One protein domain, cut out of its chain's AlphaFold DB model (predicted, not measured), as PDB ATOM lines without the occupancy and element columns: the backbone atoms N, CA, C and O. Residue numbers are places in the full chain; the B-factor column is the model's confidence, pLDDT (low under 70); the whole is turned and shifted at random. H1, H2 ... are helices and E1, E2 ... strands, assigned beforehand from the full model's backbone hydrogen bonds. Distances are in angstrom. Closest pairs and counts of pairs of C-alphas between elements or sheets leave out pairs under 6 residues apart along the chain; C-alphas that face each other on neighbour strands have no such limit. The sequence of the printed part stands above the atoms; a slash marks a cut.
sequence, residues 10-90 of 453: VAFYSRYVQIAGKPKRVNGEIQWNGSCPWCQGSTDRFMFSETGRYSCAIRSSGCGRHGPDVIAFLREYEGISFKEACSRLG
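Overview. This is residues 10 to 90 of the 453 residues of the protein "Toprim domain-containing protein" of Thermosporothrix hazakensis (UniProt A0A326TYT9). A small antiparallel sheet, the meander E1 E2 E3, each strand the antiparallel neighbour of the one before, makes one end; H2 and H3, crosswise to each other, make the other. The long stretch 50 to 69, with no named element, links E3 to H2 and is tied to E3 by a short antiparallel pairing of residues 47 to 48 with 54 to 55. The 81 printed residues run H1 E1 E2 E3 H2 H3, mixed, with under half in named elements; compact, radius of gyration of the C-alphas 12.3 A, spans 33 by 28 by 19 A.

Along the chain. H1, residues 10 to 13, begins at C-alpha 10 (40.657, 20.153, 39.936). E1, 19 to 26, 16.9 A long, bends by 73 degrees at residue 22. E2 is 29 to 34, 16.7 A; E3, 46 to 49, 10.3 A; H2, 70 to 77, 10.2 A. H3, 82 to 88, ends at C-alpha 88 (54.438, 28.869, 39.695).

Arrangement. H1 only grazes the sheet. Within hydrogen-bond range are N 24 and O 31, 2.9 A, in hairpin E1 and E2, and N 32 and O 48, 2.8 A, in hairpin E2 and E3. H2 touches H3, about perpendicular at 74 degrees; their closest C-alphas, Ile 71 and Ala 85, are 5.9 A apart. Every O i to N i+4 pair in H2 and H3 is within range; H1 is too short for one.

Size, cuts and confidence. The printed part has no cut. Links E2 to E3 and E3 to H2 are long. Residues 41 and 57 to 62 have pLDDT under 70.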
ATOM      1  N   VAL A  10      41.054  20.819  38.687       89.19
ATOM      2  CA  VAL A  10      40.657  20.153  39.936       89.19
ATOM      3  C   VAL A  10      41.867  20.026  40.856       89.19
ATOM      4  O   VAL A  10      41.800  20.411  42.028       89.19
ATOM      5  N   ALA A  11      43.001  19.569  40.322       89.25
ATOM      6  CA  ALA A  11      44.261  19.521  41.062       89.25
ATOM      7  C   ALA A  11      44.728  20.925  41.489       89.25
ATOM      8  O   ALA A  11      45.207  21.114  42.606       89.25
ATOM      9  N   PHE A  12      44.546  21.934  40.632       92.62
ATOM     10  CA  PHE A  12      44.904  23.314  40.951       92.62
ATOM     11  C   PHE A  12      44.063  23.892  42.101       92.62
ATOM     12  O   PHE A  12      44.634  24.363  43.090       92.62
ATOM     13  N   TYR A  13      42.730  23.874  41.970       91.81
ATOM     14  CA  TYR A  13      41.813  24.549  42.896       91.81
ATOM     15  C   TYR A  13      41.656  23.812  44.223       91.81
ATOM     16  O   TYR A  13      41.455  24.472  45.238       91.81
ATOM     17  N   SER A  14      41.823  22.487  44.260       89.56
ATOM     18  CA  SER A  14      41.776  21.709  45.512       89.56
ATOM     19  C   SER A  14      42.831  22.125  46.550       89.56
ATOM     20  O   SER A  14      42.670  21.838  47.733       89.56
ATOM     21  N   ARG A  15      43.870  22.870  46.143       89.75
ATOM     22  CA  ARG A  15      44.851  23.490  47.054       89.75
ATOM     23  C   ARG A  15      44.296  24.678  47.847       89.75
ATOM     24  O   ARG A  15      44.846  25.015  48.887       89.75
ATOM     25  N   TYR A  16      43.231  25.311  47.353       88.94
ATOM     26  CA  TYR A  16      42.657  26.548  47.900       88.94
ATOM     27  C   TYR A  16      41.176  26.404  48.286       88.94
ATOM     28  O   TYR A  16      40.655  27.201  49.061       88.94
ATOM     29  N   VAL A  17      40.490  25.409  47.723       88.94
ATOM     30  CA  VAL A  17      39.037  25.225  47.768       88.94
ATOM     31  C   VAL A  17      38.722  23.812  48.247       88.94
ATOM     32  O   VAL A  17      39.212  22.834  47.685       88.94
ATOM     33  N   GLN A  18      37.832  23.688  49.231       89.19
ATOM     34  CA  GLN A  18      37.212  22.409  49.576       89.19
ATOM     35  C   GLN A  18      36.071  22.145  48.594       89.19
ATOM     36  O   GLN A  18      35.057  22.843  48.614       89.19
ATOM     37  N   ILE A  19      36.253  21.169  47.705       89.25
ATOM     38  CA  ILE A  19      35.272  20.829  46.667       89.25
ATOM     39  C   ILE A  19      34.040  20.187  47.317       89.25
ATOM     40  O   ILE A  19      34.152  19.227  48.080       89.25
ATOM     41  N   ALA A  20      32.860  20.701  46.983       84.31
ATOM     42  CA  ALA A  20      31.575  20.266  47.506       84.31
ATOM     43  C   ALA A  20      30.719  19.604  46.417       84.31
ATOM     44  O   ALA A  20      30.427  20.184  45.367       84.31
ATOM     45  N   GLY A  21      30.237  18.397  46.717       83.12
ATOM     46  CA  GLY A  21      29.305  17.662  45.866       83.12
ATOM     47  C   GLY A  21      29.928  17.076  44.594       83.12
ATOM     48  O   GLY A  21      31.143  17.023  44.422       83.12
ATOM     49  N   LYS A  22      29.061  16.576  43.705       85.81
ATOM     50  CA  LYS A  22      29.462  15.988  42.417       85.81
ATOM     51  C   LYS A  22      29.568  17.070  41.332       85.81
ATOM     52  O   LYS A  22      28.764  18.008  41.359       85.81
ATOM     53  N   PRO A  23      30.492  16.924  40.362       89.56
ATOM     54  CA  PRO A  23      30.577  17.830  39.225       89.56
ATOM     55  C   PRO A  23      29.267  17.862  38.438       89.56
ATOM     56  O   PRO A  23      28.546  16.865  38.349       89.56
ATOM     57  N   LYS A  24      28.970  19.018  37.850       89.94
ATOM     58  CA  LYS A  24      27.768  19.252  37.049       89.94
ATOM     59  C   LYS A  24      28.162  19.665  35.648       89.94
ATOM     60  O   LYS A  24      29.092  20.444  35.474       89.94
ATOM     61  N   ARG A  25      27.418  19.185  34.655       89.50
ATOM     62  CA  ARG A  25      27.568  19.647  33.278       89.50
ATOM     63  C   ARG A  25      26.612  20.805  33.025       89.50
ATOM     64  O   ARG A  25      25.401  20.630  33.130       89.50
ATOM     65  N   VAL A  26      27.153  21.975  32.710       82.25
ATOM     66  CA  VAL A  26      26.396  23.205  32.456       82.25
ATOM     67  C   VAL A  26      26.909  23.810  31.157       82.25
ATOM     68  O   VAL A  26      28.102  24.049  31.014       82.25
ATOM     69  N   ASN A  27      26.014  24.040  30.193       79.69
ATOM     70  CA  ASN A  27      26.350  24.605  28.878       79.69
ATOM     71  C   ASN A  27      27.492  23.870  28.149       79.69
ATOM     72  O   ASN A  27      28.316  24.486  27.484       79.69
ATOM     73  N   GLY A  28      27.534  22.541  28.279       83.00
ATOM     74  CA  GLY A  28      28.546  21.693  27.645       83.00
ATOM     75  C   GLY A  28      29.802  21.460  28.483       83.00
ATOM     76  O   GLY A  28      30.480  20.469  28.217       83.00
ATOM     77  N   GLU A  29      30.026  22.261  29.529       85.50
ATOM     78  CA  GLU A  29      31.246  22.266  30.342       85.50
ATOM     79  C   GLU A  29      31.032  21.624  31.715       85.50
ATOM     80  O   GLU A  29      29.975  21.782  32.336       85.50
ATOM     81  N   ILE A  30      32.043  20.915  32.208       91.44
ATOM     82  CA  ILE A  30      32.055  20.368  33.566       91.44
ATOM     83  C   ILE A  30      32.451  21.466  34.561       91.44
ATOM     84  O   ILE A  30      33.453  22.163  34.391       91.44
ATOM     85  N   GLN A  31      31.644  21.616  35.611       93.12
ATOM     86  CA  GLN A  31      31.824  22.579  36.690       93.12
ATOM     87  C   GLN A  31      31.801  21.885  38.051       93.12
ATOM     88  O   GLN A  31      30.993  20.984  38.300       93.12
ATOM     89  N   TRP A  32      32.656  22.356  38.950       93.19
ATOM     90  CA  TRP A  32      32.727  21.970  40.352       93.19
ATOM     91  C   TRP A  32      32.384  23.167  41.222       93.19
ATOM     92  O   TRP A  32      32.656  24.306  40.854       93.19
ATOM     93  N   ASN A  33      31.825  22.889  42.393       91.44
ATOM     94  CA  ASN A  33      31.542  23.889  43.411       91.44
ATOM     95  C   ASN A  33      32.403  23.620  44.646       91.44
ATOM     96  O   ASN A  33      32.835  22.490  44.860       91.44
ATOM     97  N   GLY A  34      32.616  24.626  45.483       88.88
ATOM     98  CA  GLY A  34      33.344  24.463  46.734       88.88
ATOM     99  C   GLY A  34      33.382  25.711  47.604       88.88
ATOM    100  O   GLY A  34      32.690  26.707  47.348       88.88
ATOM    101  N   SER A  35      34.199  25.648  48.653       90.69
ATOM    102  CA  SER A  35      34.405  26.764  49.570       90.69
ATOM    103  C   SER A  35      35.101  27.937  48.880       90.69
ATOM    104  O   SER A  35      36.133  27.794  48.232       90.69
ATOM    105  N   CYS A  36      34.525  29.134  48.993       89.50
ATOM    106  CA  CYS A  36      35.151  30.325  48.431       89.50
ATOM    107  C   CYS A  36      36.368  30.727  49.270       89.50
ATOM    108  O   CYS A  36      36.177  31.037  50.447       89.50
ATOM    109  N   PRO A  37      37.574  30.834  48.678       87.50
ATOM    110  CA  PRO A  37      38.790  31.187  49.414       87.50
ATOM    111  C   PRO A  37      38.755  32.585  50.049       87.50
ATOM    112  O   PRO A  37      39.560  32.889  50.923       87.50
ATOM    113  N   TRP A  38      37.831  33.445  49.608       87.25
ATOM    114  CA  TRP A  38      37.682  34.821  50.091       87.25
ATOM    115  C   TRP A  38      36.488  35.039  51.022       87.25
ATOM    116  O   TRP A  38      36.404  36.091  51.651       87.25
ATOM    117  N   CYS A  39      35.548  34.093  51.104       83.12
ATOM    118  CA  CYS A  39      34.364  34.229  51.952       83.12
ATOM    119  C   CYS A  39      34.469  33.271  53.137       83.12
ATOM    120  O   CYS A  39      34.320  32.059  52.964       83.12
ATOM    121  N   GLN A  40      34.636  33.810  54.344       72.12
ATOM    122  CA  GLN A  40      34.615  33.008  55.568       72.12
ATOM    123  C   GLN A  40      33.273  32.253  55.690       72.12
ATOM    124  O   GLN A  40      32.206  32.825  55.459       72.12
ATOM    125  N   GLY A  41      33.329  30.944  55.969       65.81
ATOM    126  CA  GLY A  41      32.149  30.080  56.149       65.81
ATOM    127  C   GLY A  41      31.422  29.632  54.871       65.81
ATOM    128  O   GLY A  41      30.364  29.016  54.951       65.81
ATOM    129  N   SER A  42      31.942  29.925  53.674       73.81
ATOM    130  CA  SER A  42      31.361  29.408  52.427       73.81
ATOM    131  C   SER A  42      31.686  27.927  52.227       73.81
ATOM    132  O   SER A  42      32.862  27.592  52.202       73.81
ATOM    133  N   THR A  43      30.696  27.076  51.946       76.19
ATOM    134  CA  THR A  43      30.928  25.645  51.655       76.19
ATOM    135  C   THR A  43      30.760  25.270  50.179       76.19
ATOM    136  O   THR A  43      31.410  24.331  49.735       76.19
ATOM    137  N   ASP A  44      29.965  26.005  49.388       81.56
ATOM    138  CA  ASP A  44      29.638  25.606  48.002       81.56
ATOM    139  C   ASP A  44      29.521  26.757  46.975       81.56
ATOM    140  O   ASP A  44      29.149  26.533  45.821       81.56
ATOM    141  N   ARG A  45      29.821  28.002  47.368       82.62
ATOM    142  CA  ARG A  45      29.558  29.204  46.547       82.62
ATOM    143  C   ARG A  45      30.628  29.533  45.509       82.62
ATOM    144  O   ARG A  45      30.436  30.469  44.732       82.62
ATOM    145  N   PHE A  46      31.761  28.844  45.523       90.44
ATOM    146  CA  PHE A  46      32.825  29.038  44.545       90.44
ATOM    147  C   PHE A  46      32.720  27.972  43.468       90.44
ATOM    148  O   PHE A  46      32.926  26.798  43.750       90.44
ATOM    149  N   MET A  47      32.382  28.384  42.250       91.31
ATOM    150  CA  MET A  47      32.387  27.509  41.087       91.31
ATOM    151  C   MET A  47      33.704  27.660  40.351       91.31
ATOM    152  O   MET A  47      34.174  28.781  40.152       91.31
ATOM    153  N   PHE A  48      34.251  26.542  39.898       93.19
ATOM    154  CA  PHE A  48      35.270  26.526  38.863       93.19
ATOM    155  C   PHE A  48      34.942  25.482  37.794       93.19
ATOM    156  O   PHE A  48      34.250  24.501  38.054       93.19
ATOM    157  N   SER A  49      35.413  25.708  36.571       92.31
ATOM    158  CA  SER A  49      35.145  24.838  35.416       92.31
ATOM    159  C   SER A  49      36.382  24.070  34.963       92.31
ATOM    160  O   SER A  49      37.507  24.403  35.338       92.31
ATOM    161  N   GLU A  50      36.180  23.106  34.067       89.69
ATOM    162  CA  GLU A  50      37.261  22.324  33.444       89.69
ATOM    163  C   GLU A  50      38.167  23.167  32.538       89.69
ATOM    164  O   GLU A  50      39.253  22.743  32.169       89.69
ATOM    165  N   THR A  51      37.753  24.398  32.228       85.50
ATOM    166  CA  THR A  51      38.573  25.382  31.505       85.50
ATOM    167  C   THR A  51      39.427  26.253  32.434       85.50
ATOM    168  O   THR A  51      40.126  27.150  31.974       85.50
ATOM    169  N   GLY A  52      39.351  26.046  33.754       86.75
ATOM    170  CA  GLY A  52      40.089  26.829  34.749       86.75
ATOM    171  C   GLY A  52      39.422  28.145  35.159       86.75
ATOM    172  O   GLY A  52      39.917  28.805  36.073       86.75
ATOM    173  N   ARG A  53      38.291  28.526  34.547       90.19
ATOM    174  CA  ARG A  53      37.478  29.687  34.961       90.19
ATOM    175  C   ARG A  53      36.901  29.503  36.354       90.19
ATOM    176  O   ARG A  53      36.485  28.390  36.667       90.19
ATOM    177  N   TYR A  54      36.785  30.591  37.115       91.94
ATOM    178  CA  TYR A  54      36.144  30.594  38.431       91.94
ATOM    179  C   TYR A  54      35.144  31.733  38.621       91.94
ATOM    180  O   TYR A  54      35.229  32.784  37.982       91.94
ATOM    181  N   SER A  55      34.203  31.535  39.542       89.75
ATOM    182  CA  SER A  55      33.264  32.558  39.987       89.75
ATOM    183  C   SER A  55      32.728  32.274  41.388       89.75
ATOM    184  O   SER A  55      32.311  31.162  41.700       89.75
ATOM    185  N   CYS A  56      32.656  33.317  42.210       85.44
ATOM    186  CA  CYS A  56      31.892  33.369  43.450       85.44
ATOM    187  C   CYS A  56      30.726  34.360  43.309       85.44
ATOM    188  O   CYS A  56      30.612  35.343  44.043       85.44
ATOM    189  N   ALA A  57      29.861  34.117  42.324       67.50
ATOM    190  CA  ALA A  57      28.622  34.870  42.106       67.50
ATOM    191  C   ALA A  57      27.389  33.959  41.954       67.50
ATOM    192  O   ALA A  57      26.330  34.397  41.505       67.50
ATOM    193  N   ILE A  58      27.511  32.679  42.323       62.69
ATOM    194  CA  ILE A  58      26.403  31.723  42.248       62.69
ATOM    195  C   ILE A  58      25.252  32.238  43.130       62.69
ATOM    196  O   ILE A  58      25.432  32.445  44.328       62.69
ATOM    197  N   ARG A  59      24.067  32.437  42.531       56.78
ATOM    198  CA  ARG A  59      22.802  32.799  43.211       56.78
ATOM    199  C   ARG A  59      22.803  34.146  43.960       56.78
ATOM    200  O   ARG A  59      22.096  34.287  44.952       56.78
ATOM    201  N   SER A  60      23.560  35.136  43.480       56.06
ATOM    202  CA  SER A  60      23.521  36.531  43.975       56.06
ATOM    203  C   SER A  60      23.909  36.730  45.453       56.06
ATOM    204  O   SER A  60      23.639  37.786  46.016       56.06
ATOM    205  N   SER A  61      24.562  35.745  46.082       62.22
ATOM    206  CA  SER A  61      24.935  35.749  47.510       62.22
ATOM    207  C   SER A  61      26.437  35.520  47.767       62.22
ATOM    208  O   SER A  61      26.857  35.243  48.896       62.22
ATOM    209  N   GLY A  62      27.262  35.598  46.717       69.38
ATOM    210  CA  GLY A  62      28.726  35.484  46.781       69.38
ATOM    211  C   GLY A  62      29.440  36.842  46.801       69.38
ATOM    212  O   GLY A  62      28.804  37.887  46.694       69.38
ATOM    213  N   CYS A  63      30.775  36.842  46.911       81.62
ATOM    214  CA  CYS A  63      31.579  38.077  46.925       81.62
ATOM    215  C   CYS A  63      31.754  38.737  45.546       81.62
ATOM    216  O   CYS A  63      32.435  39.754  45.438       81.62
ATOM    217  N   GLY A  64      31.191  38.156  44.483       82.38
ATOM    218  CA  GLY A  64      31.193  38.719  43.129       82.38
ATOM    219  C   GLY A  64      32.491  38.512  42.341       82.38
ATOM    220  O   GLY A  64      32.550  38.854  41.157       82.38
ATOM    221  N   ARG A  65      33.525  37.923  42.954       86.69
ATOM    222  CA  ARG A  65      34.811  37.659  42.292       86.69
ATOM    223  C   ARG A  65      34.669  36.596  41.216       86.69
ATOM    224  O   ARG A  65      33.985  35.594  41.419       86.69
ATOM    225  N   HIS A  66      35.323  36.803  40.086       89.94
ATOM    226  CA  HIS A  66      35.318  35.885  38.956       89.94
ATOM    227  C   HIS A  66      36.573  36.099  38.117       89.94
ATOM    228  O   HIS A  66      37.106  37.207  38.072       89.94
ATOM    229  N   GLY A  67      37.022  35.058  37.424       87.56
ATOM    230  CA  GLY A  67      38.209  35.152  36.588       87.56
ATOM    231  C   GLY A  67      38.232  34.145  35.438       87.56
ATOM    232  O   GLY A  67      37.593  33.090  35.516       87.56
ATOM    233  N   PRO A  68      38.944  34.488  34.348       85.38
ATOM    234  CA  PRO A  68      38.955  33.715  33.112       85.38
ATOM    235  C   PRO A  68      39.843  32.462  33.161       85.38
ATOM    236  O   PRO A  68      39.656  31.575  32.337       85.38
ATOM    237  N   ASP A  69      40.802  32.381  34.084       88.19
ATOM    238  CA  ASP A  69      41.749  31.271  34.186       88.19
ATOM    239  C   ASP A  69      42.410  31.213  35.580       88.19
ATOM    240  O   ASP A  69      42.222  32.086  36.437       88.19
ATOM    241  N   VAL A  70      43.211  30.169  35.797       88.00
ATOM    242  CA  VAL A  70      43.977  29.941  37.032       88.00
ATOM    243  C   VAL A  70      45.082  30.983  37.264       88.00
ATOM    244  O   VAL A  70      45.484  31.213  38.403       88.00
ATOM    245  N   ILE A  71      45.561  31.663  36.213       87.31
ATOM    246  CA  ILE A  71      46.555  32.739  36.337       87.31
ATOM    247  C   ILE A  71      45.895  33.971  36.957       87.31
ATOM    248  O   ILE A  71      46.459  34.582  37.866       87.31
ATOM    249  N   ALA A  72      44.696  34.336  36.501       85.25
ATOM    250  CA  ALA A  72      43.899  35.399  37.097       85.25
ATOM    251  C   ALA A  72      43.604  35.102  38.572       85.25
ATOM    252  O   ALA A  72      43.774  35.993  39.404       85.25
ATOM    253  N   PHE A  73      43.287  33.843  38.897       90.44
ATOM    254  CA  PHE A  73      43.086  33.409  40.277       90.44
ATOM    255  C   PHE A  73      44.326  33.652  41.144       90.44
ATOM    256  O   PHE A  73      44.213  34.306  42.176       90.44
ATOM    257  N   LEU A  74      45.514  33.187  40.735       87.38
ATOM    258  CA  LEU A  74      46.747  33.366  41.521       87.38
ATOM    259  C   LEU A  74      47.090  34.838  41.740       87.38
ATOM    260  O   LEU A  74      47.479  35.236  42.834       87.38
ATOM    261  N   ARG A  75      46.931  35.661  40.705       87.50
ATOM    262  CA  ARG A  75      47.228  37.093  40.792       87.50
ATOM    263  C   ARG A  75      46.278  37.817  41.743       87.50
ATOM    264  O   ARG A  75      46.703  38.733  42.436       87.50
ATOM    265  N   GLU A  76      45.008  37.424  41.767       83.50
ATOM    266  CA  GLU A  76      44.003  38.021  42.651       83.50
ATOM    267  C   GLU A  76      44.068  37.461  44.083       83.50
ATOM    268  O   GLU A  76      43.874  38.209  45.039       83.50
ATOM    269  N   TYR A  77      44.335  36.161  44.247       84.56
ATOM    270  CA  TYR A  77      44.386  35.491  45.548       84.56
ATOM    271  C   TYR A  77      45.714  35.726  46.278       84.56
ATOM    272  O   TYR A  77      45.706  36.099  47.446       84.56
ATOM    273  N   GLU A  78      46.846  35.533  45.595       82.94
ATOM    274  CA  GLU A  78      48.192  35.627  46.185       82.94
ATOM    275  C   GLU A  78      48.844  37.006  45.974       82.94
ATOM    276  O   GLU A  78      49.897  37.281  46.539       82.94
ATOM    277  N   GLY A  79      48.253  37.884  45.155       79.25
ATOM    278  CA  GLY A  79      48.795  39.223  44.883       79.25
ATOM    279  C   GLY A  79      50.066  39.238  44.022       79.25
ATOM    280  O   GLY A  79      50.731  40.269  43.933       79.25
ATOM    281  N   ILE A  80      50.413  38.115  43.387       76.88
ATOM    282  CA  ILE A  80      51.656  37.955  42.619       76.88
ATOM    283  C   ILE A  80      51.547  38.493  41.185       76.88
ATOM    284  O   ILE A  80      50.463  38.640  40.609       76.88
ATOM    285  N   SER A  81      52.690  38.789  40.567       75.94
ATOM    286  CA  SER A  81      52.762  39.217  39.170       75.94
ATOM    287  C   SER A  81      52.440  38.073  38.198       75.94
ATOM    288  O   SER A  81      52.496  36.892  38.528       75.94
ATOM    289  N   PHE A  82      52.131  38.408  36.942       72.44
ATOM    290  CA  PHE A  82      51.876  37.405  35.899       72.44
ATOM    291  C   PHE A  82      53.079  36.481  35.658       72.44
ATOM    292  O   PHE A  82      52.897  35.284  35.472       72.44
ATOM    293  N   LYS A  83      54.305  37.020  35.690       76.25
ATOM    294  CA  LYS A  83      55.524  36.228  35.485       76.25
ATOM    295  C   LYS A  83      55.722  35.226  36.623       76.25
ATOM    296  O   LYS A  83      56.062  34.076  36.368       76.25
ATOM    297  N   GLU A  84      55.450  35.647  37.855       76.31
ATOM    298  CA  GLU A  84      55.478  34.772  39.029       76.31
ATOM    299  C   GLU A  84      54.370  33.714  38.963       76.31
ATOM    300  O   GLU A  84      54.646  32.543  39.198       76.31
ATOM    301  N   ALA A  85      53.152  34.082  38.551       83.06
ATOM    302  CA  ALA A  85      52.055  33.135  38.358       83.06
ATOM    303  C   ALA A  85      52.367  32.090  37.268       83.06
ATOM    304  O   ALA A  85      52.163  30.902  37.494       83.06
ATOM    305  N   CYS A  86      52.926  32.496  36.120       80.94
ATOM    306  CA  CYS A  86      53.386  31.569  35.079       80.94
ATOM    307  C   CYS A  86      54.507  30.653  35.583       80.94
ATOM    308  O   CYS A  86      54.425  29.442  35.400       80.94
ATOM    309  N   SER A  87      55.502  31.206  36.286       80.31
ATOM    310  CA  SER A  87      56.588  30.420  36.884       80.31
ATOM    311  C   SER A  87      56.066  29.385  37.883       80.31
ATOM    312  O   SER A  87      56.560  28.264  37.921       80.31
ATOM    313  N   ARG A  88      55.054  29.741  38.681       81.12
ATOM    314  CA  ARG A  88      54.438  28.869  39.695       81.12
ATOM    315  C   ARG A  88      53.567  27.768  39.091       81.12
ATOM    316  O   ARG A  88      53.318  26.759  39.743       81.12
ATOM    317  N   LEU A  89      53.128  27.962  37.851       82.94
ATOM    318  CA  LEU A  89      52.376  26.995  37.058       82.94
ATOM    319  C   LEU A  89      53.258  26.191  36.088       82.94
ATOM    320  O   LEU A  89      52.727  25.383  35.337       82.94
ATOM    321  N   GLY A  90      54.582  26.397  36.090       77.94
ATOM    322  CA  GLY A  90      55.499  25.704  35.176       77.94
ATOM    323  C   GLY A  90      55.370  26.140  33.712       77.94
ATOM    324  O   GLY A  90      55.779  25.408  32.816       77.94
TER     325      GLY A  90